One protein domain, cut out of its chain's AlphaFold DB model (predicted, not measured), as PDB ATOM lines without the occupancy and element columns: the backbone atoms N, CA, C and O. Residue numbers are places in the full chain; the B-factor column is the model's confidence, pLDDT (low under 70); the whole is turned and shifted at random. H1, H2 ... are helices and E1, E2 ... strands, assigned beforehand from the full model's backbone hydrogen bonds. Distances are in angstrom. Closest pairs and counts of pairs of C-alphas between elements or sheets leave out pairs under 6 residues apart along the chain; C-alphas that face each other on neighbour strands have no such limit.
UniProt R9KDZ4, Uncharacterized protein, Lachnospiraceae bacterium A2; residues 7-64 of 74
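What this domain is: This is residues 7 to 64 of the 74 residues of an uncharacterized protein of Lachnospiraceae bacterium A2 (UniProt R9KDZ4). A two-stranded hairpin, E1 and E2, at one end and a separate helix, H2, at the other are joined by a long strap, residues 34 to 51, with few contacts between the two ends. The very short helix H1 follows directly on E2 near the start of E1; the hairpin's tip, residues 19 to 24, and the strap's far turn, residues 44 to 51, stick out. The 58 printed residues hold two named strands and two named helices, in the order E1, E2, H1, H2, with an antiparallel sheet; the class is mixed, helices and strands. The whole is only just extended, close to loose, with a radius of gyration of the C-alphas of 15.7 A, and only just elongated, spanning 44 by 29 by 18 A.

How they stand to each other: E1, residues 15 to 20, and E2, residues 23 to 28, form a hairpin, antiparallel at 154 degrees. C-alphas 17 and 26 face each other at 4.3 A. N 18 and O 25 are within hydrogen-bond range at 2.9 A, as are N 25 and O 18 at 2.8 A. The closest C-alphas of E1 and H1, residues 29 to 33, are those of Pro 15 and Ser 29, 5.5 A apart. H2, residues 52 to 63, is apart from E1, E2 and H1. In H1 and H2 every O i to N i+4 pair is within hydrogen-bond range.

Where its parts are: E1 begins at C-alpha 15 (5.662, 49.236, 87.003) and is 15.9 A long; E2 is 16.9 A. H1 has five residues. H2, 16.4 A long, ends at C-alpha 63 (17.438, 58.183, 69.537).

The domain as a whole: The C-alphas farthest apart, those of Glu 23 and Glu 46, are 44.1 A apart, while those of Ala 7 and Glu 64, the first and last printed, are 6.6 A apart. The printed part has no cut. The link H1 to H2 is long, with 18 residues. Confidence is low, with pLDDT under 70, at residues 41 to 48.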
ATOM      1  N   ALA A   7      14.341  60.497  74.834       76.12
ATOM      2  CA  ALA A   7      12.916  60.268  74.581       76.12
ATOM      3  C   ALA A   7      12.259  59.377  75.653       76.12
ATOM      4  O   ALA A   7      11.156  59.669  76.109       76.12
ATOM      5  N   LEU A   8      12.962  58.346  76.134       77.69
ATOM      6  CA  LEU A   8      12.459  57.443  77.178       77.69
ATOM      7  C   LEU A   8      12.557  58.025  78.590       77.69
ATOM      8  O   LEU A   8      11.872  57.565  79.499       77.69
ATOM      9  N   SER A   9      13.374  59.060  78.804       78.94
ATOM     10  CA  SER A   9      13.440  59.718  80.117       78.94
ATOM     11  C   SER A   9      12.142  60.449  80.470       78.94
ATOM     12  O   SER A   9      11.866  60.611  81.655       78.94
ATOM     13  N   GLY A  10      11.358  60.866  79.470       77.12
ATOM     14  CA  GLY A  10      10.074  61.548  79.651       77.12
ATOM     15  C   GLY A  10       8.837  60.651  79.543       77.12
ATOM     16  O   GLY A  10       7.727  61.170  79.609       77.12
ATOM     17  N   MET A  11       8.996  59.337  79.342       84.50
ATOM     18  CA  MET A  11       7.870  58.408  79.206       84.50
ATOM     19  C   MET A  11       7.522  57.728  80.533       84.50
ATOM     20  O   MET A  11       8.402  57.294  81.278       84.50
ATOM     21  N   GLU A  12       6.223  57.565  80.780       87.25
ATOM     22  CA  GLU A  12       5.679  56.734  81.857       87.25
ATOM     23  C   GLU A  12       5.680  55.264  81.417       87.25
ATOM     24  O   GLU A  12       4.748  54.790  80.767       87.25
ATOM     25  N   LEU A  13       6.757  54.539  81.734       88.00
ATOM     26  CA  LEU A  13       6.901  53.121  81.367       88.00
ATOM     27  C   LEU A  13       6.099  52.174  82.273       88.00
ATOM     28  O   LEU A  13       5.903  51.010  81.926       88.00
ATOM     29  N   GLY A  14       5.630  52.672  83.418       92.25
ATOM     30  CA  GLY A  14       4.851  51.911  84.384       92.25
ATOM     31  C   GLY A  14       5.669  50.901  85.202       92.25
ATOM     32  O   GLY A  14       6.875  50.720  84.998       92.25
ATOM     33  N   PRO A  15       5.019  50.238  86.170       95.44
ATOM     34  CA  PRO A  15       5.662  49.236  87.003       95.44
ATOM     35  C   PRO A  15       5.839  47.910  86.256       95.44
ATOM     36  O   PRO A  15       5.071  47.582  85.349       95.44
ATOM     37  N   TYR A  16       6.807  47.108  86.687       94.81
ATOM     38  CA  TYR A  16       6.933  45.710  86.282       94.81
ATOM     39  C   TYR A  16       6.564  44.779  87.442       94.81
ATOM     40  O   TYR A  16       6.710  45.134  88.612       94.81
ATOM     41  N   SER A  17       6.117  43.570  87.105       96.94
ATOM     42  CA  SER A  17       6.004  42.433  88.021       96.94
ATOM     43  C   SER A  17       6.548  41.185  87.325       96.94
ATOM     44  O   SER A  17       6.309  40.976  86.132       96.94
ATOM     45  N   THR A  18       7.331  40.379  88.037       95.12
ATOM     46  CA  THR A  18       7.892  39.124  87.531       95.12
ATOM     47  C   THR A  18       8.123  38.121  88.658       95.12
ATOM     48  O   THR A  18       8.127  38.483  89.829       95.12
ATOM     49  N   MET A  19       8.342  36.854  88.305       97.38
ATOM     50  CA  MET A  19       8.620  35.783  89.262       97.38
ATOM     51  C   MET A  19      10.104  35.425  89.232       97.38
ATOM     52  O   MET A  19      10.611  34.968  88.206       97.38
ATOM     53  N   VAL A  20      10.794  35.571  90.364       95.69
ATOM     54  CA  VAL A  20      12.192  35.153  90.535       95.69
ATOM     55  C   VAL A  20      12.236  34.099  91.630       95.69
ATOM     56  O   VAL A  20      11.866  34.364  92.766       95.69
ATOM     57  N   ASN A  21      12.649  32.877  91.286       95.75
ATOM     58  CA  ASN A  21      12.708  31.742  92.219       95.75
ATOM     59  C   ASN A  21      11.401  31.483  93.002       95.75
ATOM     60  O   ASN A  21      11.437  31.011  94.133       95.75
ATOM     61  N   GLY A  22      10.244  31.757  92.389       96.31
ATOM     62  CA  GLY A  22       8.935  31.545  93.014       96.31
ATOM     63  C   GLY A  22       8.438  32.706  93.879       96.31
ATOM     64  O   GLY A  22       7.329  32.619  94.398       96.31
ATOM     65  N   GLU A  23       9.196  33.796  93.982       97.12
ATOM     66  CA  GLU A  23       8.778  35.030  94.648       97.12
ATOM     67  C   GLU A  23       8.395  36.099  93.622       97.12
ATOM     68  O   GLU A  23       9.038  36.229  92.575       97.12
ATOM     69  N   GLU A  24       7.345  36.864  93.925       97.75
ATOM     70  CA  GLU A  24       6.947  38.007  93.108       97.75
ATOM     71  C   GLU A  24       7.870  39.195  93.396       97.75
ATOM     72  O   GLU A  24       7.983  39.669  94.526       97.75
ATOM     73  N   VAL A  25       8.513  39.692  92.344       96.88
ATOM     74  CA  VAL A  25       9.350  40.886  92.366       96.88
ATOM     75  C   VAL A  25       8.670  41.952  91.525       96.88
ATOM     76  O   VAL A  25       8.426  41.752  90.334       96.88
ATOM     77  N   THR A  26       8.412  43.106  92.135       96.75
ATOM     78  CA  THR A  26       7.845  44.279  91.464       96.75
ATOM     79  C   THR A  26       8.790  45.471  91.560       96.75
ATOM     80  O   THR A  26       9.683  45.506  92.410       96.75
ATOM     81  N   GLY A  27       8.618  46.452  90.680       95.19
ATOM     82  CA  GLY A  27       9.418  47.671  90.724       95.19
ATOM     83  C   GLY A  27       9.064  48.667  89.631       95.19
ATOM     84  O   GLY A  27       8.134  48.458  88.855       95.19
ATOM     85  N   ASP A  28       9.820  49.760  89.583       94.00
ATOM     86  CA  ASP A  28       9.695  50.797  88.560       94.00
ATOM     87  C   ASP A  28      10.559  50.469  87.335       94.00
ATOM     88  O   ASP A  28      11.775  50.264  87.442       94.00
ATOM     89  N   SER A  29       9.933  50.447  86.157       92.00
ATOM     90  CA  SER A  29      10.632  50.184  84.898       92.00
ATOM     91  C   SER A  29      11.606  51.306  84.535       92.00
ATOM     92  O   SER A  29      12.624  51.021  83.902       92.00
ATOM     93  N   GLN A  30      11.361  52.557  84.956       90.94
ATOM     94  CA  GLN A  30      12.299  53.649  84.675       90.94
ATOM     95  C   GLN A  30      13.628  53.455  85.390       90.94
ATOM     96  O   GLN A  30      14.685  53.505  84.756       90.94
ATOM     97  N   GLY A  31      13.593  53.206  86.698       88.12
ATOM     98  CA  GLY A  31      14.798  52.931  87.474       88.12
ATOM     99  C   GLY A  31      15.547  51.694  86.977       88.12
ATOM    100  O   GLY A  31      16.768  51.743  86.822       88.12
ATOM    101  N   LEU A  32      14.818  50.611  86.687       89.62
ATOM    102  CA  LEU A  32      15.408  49.346  86.245       89.62
ATOM    103  C   LEU A  32      16.167  49.481  84.918       89.62
ATOM    104  O   LEU A  32      17.242  48.902  84.760       89.62
ATOM    105  N   LEU A  33      15.606  50.222  83.959       86.88
ATOM    106  CA  LEU A  33      16.123  50.273  82.593       86.88
ATOM    107  C   LEU A  33      17.063  51.458  82.326       86.88
ATOM    108  O   LEU A  33      17.900  51.365  81.429       86.88
ATOM    109  N   ALA A  34      17.005  52.531  83.123       85.06
ATOM    110  CA  ALA A  34      17.866  53.709  82.979       85.06
ATOM    111  C   ALA A  34      19.388  53.443  82.855       85.06
ATOM    112  O   ALA A  34      20.037  54.231  82.159       85.06
ATOM    113  N   PRO A  35      19.998  52.420  83.500       83.62
ATOM    114  CA  PRO A  35      21.427  52.142  83.336       83.62
ATOM    115  C   PRO A  35      21.770  51.322  82.078       83.62
ATOM    116  O   PRO A  35      22.952  51.097  81.813       83.62
ATOM    117  N   LEU A  36      20.780  50.841  81.320       81.94
ATOM    118  CA  LEU A  36      20.989  49.996  80.143       81.94
ATOM    119  C   LEU A  36      21.117  50.819  78.854       81.94
ATOM    120  O   LEU A  36      20.600  51.929  78.731       81.94
ATOM    121  N   TYR A  37      21.777  50.228  77.857       74.31
ATOM    122  CA  TYR A  37      21.856  50.772  76.502       74.31
ATOM    123  C   TYR A  37      20.908  50.025  75.563       74.31
ATOM    124  O   TYR A  37      20.840  48.795  75.583       74.31
ATOM    125  N   PHE A  38      20.224  50.764  74.687       74.69
ATOM    126  CA  PHE A  38      19.497  50.173  73.568       74.69
ATOM    127  C   PHE A  38      20.457  49.870  72.417       74.69
ATOM    128  O   PHE A  38      21.209  50.732  71.968       74.69
ATOM    129  N   GLY A  39      20.414  48.636  71.919       72.56
ATOM    130  CA  GLY A  39      21.124  48.229  70.711       72.56
ATOM    131  C   GLY A  39      20.152  47.982  69.564       72.56
ATOM    132  O   GLY A  39      19.146  47.288  69.733       72.56
ATOM    133  N   ARG A  40      20.468  48.487  68.369       72.25
ATOM    134  CA  ARG A  40      19.762  48.091  67.147       72.25
ATOM    135  C   ARG A  40      20.262  46.711  66.720       72.25
ATOM    136  O   ARG A  40      21.414  46.557  66.321       72.25
ATOM    137  N   ARG A  41      19.398  45.694  66.787       69.94
ATOM    138  CA  ARG A  41      19.704  44.383  66.196       69.94
ATOM    139  C   ARG A  41      19.657  44.506  64.675       69.94
ATOM    140  O   ARG A  41      18.577  44.557  64.091       69.94
ATOM    141  N   CYS A  42      20.825  44.562  64.047       60.72
ATOM    142  CA  CYS A  42      20.955  44.473  62.599       60.72
ATOM    143  C   CYS A  42      21.089  43.001  62.198       60.72
ATOM    144  O   CYS A  42      21.922  42.275  62.739       60.72
ATOM    145  N   PHE A  43      20.259  42.557  61.255       64.25
ATOM    146  CA  PHE A  43      20.410  41.246  60.634       64.25
ATOM    147  C   PHE A  43      21.396  41.374  59.473       64.25
ATOM    148  O   PHE A  43      21.163  42.146  58.549       64.25
ATOM    149  N   TYR A  44      22.490  40.613  59.518       58.44
ATOM    150  CA  TYR A  44      23.467  40.507  58.427       58.44
ATOM    151  C   TYR A  44      23.060  39.440  57.396       58.44
ATOM    152  O   TYR A  44      23.896  38.694  56.897       58.44
ATOM    153  N   THR A  45      21.765  39.298  57.122       65.56
ATOM    154  CA  THR A  45      21.258  38.346  56.126       65.56
ATOM    155  C   THR A  45      20.925  39.072  54.830       65.56
ATOM    156  O   THR A  45      20.485  40.216  54.867       65.56
ATOM    157  N   GLU A  46      21.069  38.392  53.689       65.25
ATOM    158  CA  GLU A  46      20.666  38.927  52.375       65.25
ATOM    159  C   GLU A  46      19.177  39.311  52.331       65.25
ATOM    160  O   GLU A  46      18.784  40.244  51.636       65.25
ATOM    161  N   ASN A  47      18.348  38.633  53.131       68.06
ATOM    162  CA  ASN A  47      16.943  38.973  53.298       68.06
ATOM    163  C   ASN A  47      16.777  40.057  54.367       68.06
ATOM    164  O   ASN A  47      17.083  39.831  55.542       68.06
ATOM    165  N   GLN A  48      16.239  41.213  53.972       68.50
ATOM    166  CA  GLN A  48      15.776  42.221  54.921       68.50
ATOM    167  C   GLN A  48      14.570  41.705  55.716       68.50
ATOM    168  O   GLN A  48      13.717  40.976  55.205       68.50
ATOM    169  N   ALA A  49      14.471  42.127  56.978       72.38
ATOM    170  CA  ALA A  49      13.238  41.972  57.736       72.38
ATOM    171  C   ALA A  49      12.100  42.713  57.013       72.38
ATOM    172  O   ALA A  49      12.302  43.826  56.530       72.38
ATOM    173  N   LYS A  50      10.893  42.131  56.992       78.81
ATOM    174  CA  LYS A  50       9.713  42.709  56.315       78.81
ATOM    175  C   LYS A  50       9.416  44.164  56.711       78.81
ATOM    176  O   LYS A  50       8.841  44.896  55.922       78.81
ATOM    177  N   ASN A  51       9.837  44.569  57.908       81.25
ATOM    178  CA  ASN A  51       9.582  45.879  58.504       81.25
ATOM    179  C   ASN A  51      10.888  46.633  58.817       81.25
ATOM    180  O   ASN A  51      10.964  47.382  59.786       81.25
ATOM    181  N   ALA A  52      11.956  46.401  58.044       80.44
ATOM    182  CA  ALA A  52      13.261  47.020  58.289       80.44
ATOM    183  C   ALA A  52      13.209  48.561  58.307       80.44
ATOM    184  O   ALA A  52      13.917  49.182  59.104       80.44
ATOM    185  N   GLU A  53      12.356  49.160  57.472       83.56
ATOM    186  CA  GLU A  53      12.124  50.608  57.427       83.56
ATOM    187  C   GLU A  53      11.412  51.114  58.691       83.56
ATOM    188  O   GLU A  53      11.885  52.058  59.319       83.56
ATOM    189  N   ASP A  54      10.334  50.447  59.122       83.12
ATOM    190  CA  ASP A  54       9.591  50.809  60.338       83.12
ATOM    191  C   ASP A  54      10.478  50.717  61.586       83.12
ATOM    192  O   ASP A  54      10.469  51.605  62.437       83.12
ATOM    193  N   CYS A  55      11.314  49.677  61.668       81.94
ATOM    194  CA  CYS A  55      12.317  49.543  62.724       81.94
ATOM    195  C   CYS A  55      13.359  50.674  62.688       81.94
ATOM    196  O   CYS A  55      13.899  51.037  63.730       81.94
ATOM    197  N   GLY A  56      13.668  51.211  61.503       83.12
ATOM    198  CA  GLY A  56      14.526  52.385  61.342       83.12
ATOM    199  C   GLY A  56      13.867  53.651  61.884       83.12
ATOM    200  O   GLY A  56      14.463  54.325  62.716       83.12
ATOM    201  N   LYS A  57      12.614  53.910  61.497       85.75
ATOM    202  CA  LYS A  57      11.824  55.058  61.979       85.75
ATOM    203  C   LYS A  57      11.651  55.041  63.497       85.75
ATOM    204  O   LYS A  57      11.807  56.063  64.154       85.75
ATOM    205  N   LEU A  58      11.370  53.866  64.068       82.38
ATOM    206  CA  LEU A  58      11.286  53.704  65.520       82.38
ATOM    207  C   LEU A  58      12.626  54.009  66.200       82.38
ATOM    208  O   LEU A  58      12.650  54.640  67.251       82.38
ATOM    209  N   TRP A  59      13.738  53.562  65.611       81.38
ATOM    210  CA  TRP A  59      15.067  53.845  66.145       81.38
ATOM    211  C   TRP A  59      15.379  55.344  66.146       81.38
ATOM    212  O   TRP A  59      15.872  55.846  67.150       81.38
ATOM    213  N   GLU A  60      15.073  56.048  65.056       84.06
ATOM    214  CA  GLU A  60      15.238  57.503  64.970       84.06
ATOM    215  C   GLU A  60      14.420  58.210  66.054       84.06
ATOM    216  O   GLU A  60      14.990  58.958  66.839       84.06
ATOM    217  N   LEU A  61      13.140  57.863  66.207       82.44
ATOM    218  CA  LEU A  61      12.270  58.439  67.237       82.44
ATOM    219  C   LEU A  61      12.787  58.214  68.668       82.44
ATOM    220  O   LEU A  61      12.635  59.077  69.529       82.44
ATOM    221  N   LEU A  62      13.378  57.051  68.944       77.38
ATOM    222  CA  LEU A  62      13.941  56.747  70.262       77.38
ATOM    223  C   LEU A  62      15.283  57.462  70.489       77.38
ATOM    224  O   LEU A  62      15.556  57.925  71.593       77.38
ATOM    225  N   ALA A  63      16.123  57.551  69.459       75.56
ATOM    226  CA  ALA A  63      17.438  58.183  69.537       75.56
ATOM    227  C   ALA A  63      17.382  59.719  69.457       75.56
ATOM    228  O   ALA A  63      18.360  60.380  69.818       75.56
ATOM    229  N   GLU A  64      16.268  60.290  68.994       74.38
ATOM    230  CA  GLU A  64      16.064  61.732  68.949       74.38
ATOM    231  C   GLU A  64      16.153  62.344  70.363       74.38
ATOM    232  O   GLU A  64      15.523  61.866  71.317       74.38
TER     233      GLU A  64